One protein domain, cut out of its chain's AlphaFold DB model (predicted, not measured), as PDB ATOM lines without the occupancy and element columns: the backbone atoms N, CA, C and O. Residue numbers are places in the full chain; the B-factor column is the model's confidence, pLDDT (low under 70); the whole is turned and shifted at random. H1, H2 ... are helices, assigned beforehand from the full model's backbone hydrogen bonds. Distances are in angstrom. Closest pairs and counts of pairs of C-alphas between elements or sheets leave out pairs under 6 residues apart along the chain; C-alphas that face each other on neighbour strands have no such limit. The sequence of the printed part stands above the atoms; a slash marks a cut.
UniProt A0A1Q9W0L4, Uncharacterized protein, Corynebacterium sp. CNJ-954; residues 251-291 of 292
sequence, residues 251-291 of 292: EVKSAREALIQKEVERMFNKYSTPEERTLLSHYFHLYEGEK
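AT A GLANCE: This is residues 251 to 291 of the 292 residues of an uncharacterized protein of Corynebacterium sp. CNJ-954 (UniProt A0A1Q9W0L4). Two helices make an open V, with a tight link at its tip and the two arms spreading apart from there. H1, the longest helix, makes one arm and H2 the other, and the space between them is empty. The printed part has 41 residues with two named helices, H1 then H2, and no named strand, and its class is all helix. It is loose, with a radius of gyration of the C-alphas of 12.8 A, and flat, spanning 34 by 29 by 6 A.

HOW THE PARTS SIT: Start at H1, residues 251 to 271; the tight link of Ser 272 and Thr 273 leads from it to H2, residues 274 to 289. H1 and H2 are only just apart, their closest C-alphas being 8.0 A from each other. Residues 251 to 267, which belong to H1, stand free, and so do residues 281 to 291, of which 281 to 289 belong to H2. In both H1 and H2, every O i to N i+4 pair is within hydrogen-bond range.

IN THESE COORDINATES: Find C-alpha 251 at (117.675, 117.830, 57.934); from there H1 runs 30.2 A to C-alpha 271. H2 runs 23.0 A from C-alpha 274 to C-alpha 289 at (124.645, 126.855, 84.542).

THE WHOLE: The C-alphas farthest apart, those of Glu 251 and Glu 275, are 35.9 A apart. The printed part has no cut. In the B-factor column, residue 281 and residues 283 to 291 are under 70.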
ATOM      1  N   GLU A 251     118.085 119.136  57.400       85.44
ATOM      2  CA  GLU A 251     117.675 117.830  57.934       85.44
ATOM      3  C   GLU A 251     118.826 116.821  57.878       85.44
ATOM      4  O   GLU A 251     119.047 116.082  58.837       85.44
ATOM      5  N   VAL A 252     119.615 116.833  56.797       85.00
ATOM      6  CA  VAL A 252     120.815 115.992  56.670       85.00
ATOM      7  C   VAL A 252     121.848 116.357  57.737       85.00
ATOM      8  O   VAL A 252     122.412 115.470  58.383       85.00
ATOM      9  N   LYS A 253     122.080 117.655  57.961       89.38
ATOM     10  CA  LYS A 253     122.997 118.140  58.996       89.38
ATOM     11  C   LYS A 253     122.540 117.715  60.393       89.38
ATOM     12  O   LYS A 253     123.328 117.121  61.126       89.38
ATOM     13  N   SER A 254     121.268 117.934  60.722       88.00
ATOM     14  CA  SER A 254     120.689 117.547  62.014       88.00
ATOM     15  C   SER A 254     120.767 116.034  62.251       88.00
ATOM     16  O   SER A 254     121.196 115.592  63.318       88.00
ATOM     17  N   ALA A 255     120.442 115.219  61.241       86.69
ATOM     18  CA  ALA A 255     120.545 113.764  61.336       86.69
ATOM     19  C   ALA A 255     121.993 113.297  61.555       86.69
ATOM     20  O   ALA A 255     122.240 112.367  62.327       86.69
ATOM     21  N   ARG A 256     122.965 113.954  60.908       91.50
ATOM     22  CA  ARG A 256     124.393 113.658  61.075       91.50
ATOM     23  C   ARG A 256     124.888 114.015  62.476       91.50
ATOM     24  O   ARG A 256     125.601 113.215  63.076       91.50
ATOM     25  N   GLU A 257     124.492 115.169  63.003       91.56
ATOM     26  CA  GLU A 257     124.820 115.594  64.371       91.56
ATOM     27  C   GLU A 257     124.233 114.630  65.409       91.56
ATOM     28  O   GLU A 257     124.951 114.176  66.298       91.56
ATOM     29  N   ALA A 258     122.973 114.217  65.242       90.31
ATOM     30  CA  ALA A 258     122.340 113.229  66.115       90.31
ATOM     31  C   ALA A 258     123.054 111.865  66.079       90.31
ATOM     32  O   ALA A 258     123.201 111.210  67.111       90.31
ATOM     33  N   LEU A 259     123.525 111.435  64.903       91.06
ATOM     34  CA  LEU A 259     124.275 110.187  64.759       91.06
ATOM     35  C   LEU A 259     125.630 110.257  65.475       91.06
ATOM     36  O   LEU A 259     125.998 109.319  66.181       91.06
ATOM     37  N   ILE A 260     126.346 111.376  65.319       89.25
ATOM     38  CA  ILE A 260     127.614 111.627  66.014       89.25
ATOM     39  C   ILE A 260     127.386 111.614  67.523       89.25
ATOM     40  O   ILE A 260     128.101 110.911  68.229       89.25
ATOM     41  N   GLN A 261     126.361 112.315  68.013       86.94
ATOM     42  CA  GLN A 261     126.052 112.375  69.439       86.94
ATOM     43  C   GLN A 261     125.778 110.984  70.018       86.94
ATOM     44  O   GLN A 261     126.313 110.621  71.063       86.94
ATOM     45  N   LYS A 262     125.009 110.166  69.296       90.06
ATOM     46  CA  LYS A 262     124.683 108.800  69.709       90.06
ATOM     47  C   LYS A 262     125.915 107.892  69.751       90.06
ATOM     48  O   LYS A 262     126.032 107.055  70.646       90.06
ATOM     49  N   GLU A 263     126.842 108.052  68.808       88.81
ATOM     50  CA  GLU A 263     128.096 107.292  68.806       88.81
ATOM     51  C   GLU A 263     129.063 107.784  69.893       88.81
ATOM     52  O   GLU A 263     129.712 106.967  70.544       88.81
ATOM     53  N   VAL A 264     129.103 109.092  70.168       85.38
ATOM     54  CA  VAL A 264     129.853 109.672  71.294       85.38
ATOM     55  C   VAL A 264     129.322 109.141  72.625       85.38
ATOM     56  O   VAL A 264     130.106 108.661  73.440       85.38
ATOM     57  N   GLU A 265     128.005 109.135  72.838       86.00
ATOM     58  CA  GLU A 265     127.385 108.551  74.036       86.00
ATOM     59  C   GLU A 265     127.684 107.059  74.167       86.00
ATOM     60  O   GLU A 265     127.974 106.565  75.258       86.00
ATOM     61  N   ARG A 266     127.647 106.320  73.055       88.75
ATOM     62  CA  ARG A 266     127.985 104.897  73.035       88.75
ATOM     63  C   ARG A 266     129.444 104.659  73.422       88.75
ATOM     64  O   ARG A 266     129.716 103.790  74.249       88.75
ATOM     65  N   MET A 267     130.369 105.413  72.832       82.19
ATOM     66  CA  MET A 267     131.800 105.384  73.141       82.19
ATOM     67  C   MET A 267     132.042 105.714  74.615       82.19
ATOM     68  O   MET A 267     132.710 104.959  75.318       82.19
ATOM     69  N   PHE A 268     131.435 106.792  75.101       82.38
ATOM     70  CA  PHE A 268     131.525 107.224  76.488       82.38
ATOM     71  C   PHE A 268     131.020 106.145  77.453       82.38
ATOM     72  O   PHE A 268     131.700 105.762  78.401       82.38
ATOM     73  N   ASN A 269     129.866 105.548  77.156       82.12
ATOM     74  CA  ASN A 269     129.320 104.459  77.957       82.12
ATOM     75  C   ASN A 269     130.118 103.153  77.866       82.12
ATOM     76  O   ASN A 269     129.952 102.281  78.720       82.12
ATOM     77  N   LYS A 270     130.956 102.981  76.845       84.19
ATOM     78  CA  LYS A 270     131.796 101.794  76.693       84.19
ATOM     79  C   LYS A 270     133.133 101.933  77.417       84.19
ATOM     80  O   LYS A 270     133.618 100.940  77.949       84.19
ATOM     81  N   TYR A 271     133.722 103.128  77.415       80.00
ATOM     82  CA  TYR A 271     135.108 103.328  77.847       80.00
ATOM     83  C   TYR A 271     135.272 104.102  79.161       80.00
ATOM     84  O   TYR A 271     136.370 104.079  79.702       80.00
ATOM     85  N   SER A 272     134.220 104.726  79.700       81.56
ATOM     86  CA  SER A 272     134.290 105.456  80.977       81.56
ATOM     87  C   SER A 272     133.791 104.608  82.152       81.56
ATOM     88  O   SER A 272     132.765 103.921  82.023       81.56
ATOM     89  N   THR A 273     134.431 104.693  83.320       83.75
ATOM     90  CA  THR A 273     133.933 104.044  84.551       83.75
ATOM     91  C   THR A 273     132.700 104.773  85.115       83.75
ATOM     92  O   THR A 273     132.446 105.928  84.764       83.75
ATOM     93  N   PRO A 274     131.883 104.138  85.976       80.19
ATOM     94  CA  PRO A 274     130.726 104.793  86.596       80.19
ATOM     95  C   PRO A 274     131.080 106.075  87.372       80.19
ATOM     96  O   PRO A 274     130.326 107.051  87.325       80.19
ATOM     97  N   GLU A 275     132.238 106.109  88.039       79.00
ATOM     98  CA  GLU A 275     132.720 107.290  88.761       79.00
ATOM     99  C   GLU A 275     133.081 108.434  87.801       79.00
ATOM    100  O   GLU A 275     132.669 109.576  88.014       79.00
ATOM    101  N   GLU A 276     133.774 108.130  86.698       78.50
ATOM    102  CA  GLU A 276     134.146 109.109  85.665       78.50
ATOM    103  C   GLU A 276     132.916 109.715  84.977       78.50
ATOM    104  O   GLU A 276     132.866 110.923  84.733       78.50
ATOM    105  N   ARG A 277     131.878 108.906  84.720       79.12
ATOM    106  CA  ARG A 277     130.605 109.393  84.157       79.12
ATOM    107  C   ARG A 277     129.892 110.356  85.099       79.12
ATOM    108  O   ARG A 277     129.324 111.351  84.650       79.12
ATOM    109  N   THR A 278     129.941 110.073  86.398       76.25
ATOM    110  CA  THR A 278     129.307 110.897  87.432       76.25
ATOM    111  C   THR A 278     130.016 112.245  87.581       76.25
ATOM    112  O   THR A 278     129.355 113.282  87.634       76.25
ATOM    113  N   LEU A 279     131.355 112.248  87.571       74.62
ATOM    114  CA  LEU A 279     132.176 113.465  87.610       74.62
ATOM    115  C   LEU A 279     131.949 114.361  86.385       74.62
ATOM    116  O   LEU A 279     131.740 115.564  86.536       74.62
ATOM    117  N   LEU A 280     131.933 113.784  85.181       70.62
ATOM    118  CA  LEU A 280     131.717 114.542  83.945       70.62
ATOM    119  C   LEU A 280     130.293 115.102  83.828       70.62
ATOM    120  O   LEU A 280     130.128 116.225  83.357       70.62
ATOM    121  N   SER A 281     129.279 114.378  84.311       68.69
ATOM    122  CA  SER A 281     127.899 114.883  84.400       68.69
ATOM    123  C   SER A 281     127.790 116.111  85.317       68.69
ATOM    124  O   SER A 281     127.171 117.114  84.950       68.69
ATOM    125  N   HIS A 282     128.465 116.071  86.475       70.56
ATOM    126  CA  HIS A 282     128.553 117.202  87.405       70.56
ATOM    127  C   HIS A 282     129.260 118.410  86.772       70.56
ATOM    128  O   HIS A 282     128.813 119.546  86.927       70.56
ATOM    129  N   TYR A 283     130.340 118.160  86.027       68.38
ATOM    130  CA  TYR A 283     131.098 119.202  85.337       68.38
ATOM    131  C   TYR A 283     130.274 119.880  84.231       68.38
ATOM    132  O   TYR A 283     130.293 121.103  84.113       68.38
ATOM    133  N   PHE A 284     129.488 119.113  83.466       66.69
ATOM    134  CA  PHE A 284     128.597 119.651  82.431       66.69
ATOM    135  C   PHE A 284     127.473 120.526  83.009       66.69
ATOM    136  O   PHE A 284     127.178 121.581  82.452       66.69
ATOM    137  N   HIS A 285     126.884 120.133  84.146       64.38
ATOM    138  CA  HIS A 285     125.859 120.936  84.830       64.38
ATOM    139  C   HIS A 285     126.398 122.280  85.339       64.38
ATOM    140  O   HIS A 285     125.705 123.291  85.239       64.38
ATOM    141  N   LEU A 286     127.633 122.305  85.849       64.06
ATOM    142  CA  LEU A 286     128.296 123.548  86.253       64.06
ATOM    143  C   LEU A 286     128.567 124.457  85.042       64.06
ATOM    144  O   LEU A 286     128.307 125.653  85.109       64.06
ATOM    145  N   TYR A 287     128.999 123.883  83.915       54.12
ATOM    146  CA  TYR A 287     129.326 124.637  82.698       54.12
ATOM    147  C   TYR A 287     128.104 125.195  81.946       54.12
ATOM    148  O   TYR A 287     128.187 126.268  81.350       54.12
ATOM    149  N   GLU A 288     126.966 124.491  81.935       54.25
ATOM    150  CA  GLU A 288     125.728 125.017  81.332       54.25
ATOM    151  C   GLU A 288     124.992 126.006  82.247       54.25
ATOM    152  O   GLU A 288     124.311 126.904  81.749       54.25
ATOM    153  N   GLY A 289     125.169 125.895  83.568       52.41
ATOM    154  CA  GLY A 289     124.645 126.855  84.542       52.41
ATOM    155  C   GLY A 289     125.253 128.258  84.426       52.41
ATOM    156  O   GLY A 289     124.576 129.231  84.740       52.41
ATOM    157  N   GLU A 290     126.484 128.379  83.920       51.62
ATOM    158  CA  GLU A 290     127.173 129.663  83.698       51.62
ATOM    159  C   GLU A 290     126.835 130.334  82.352       51.62
ATOM    160  O   GLU A 290     127.193 131.490  82.132       51.62
ATOM    161  N   LYS A 291     126.147 129.637  81.433       48.06
ATOM    162  CA  LYS A 291     125.775 130.162  80.102       48.06
ATOM    163  C   LYS A 291     124.366 130.771  80.021       48.06
ATOM    164  O   LYS A 291     123.963 131.166  78.925       48.06
TER     165      LYS A 291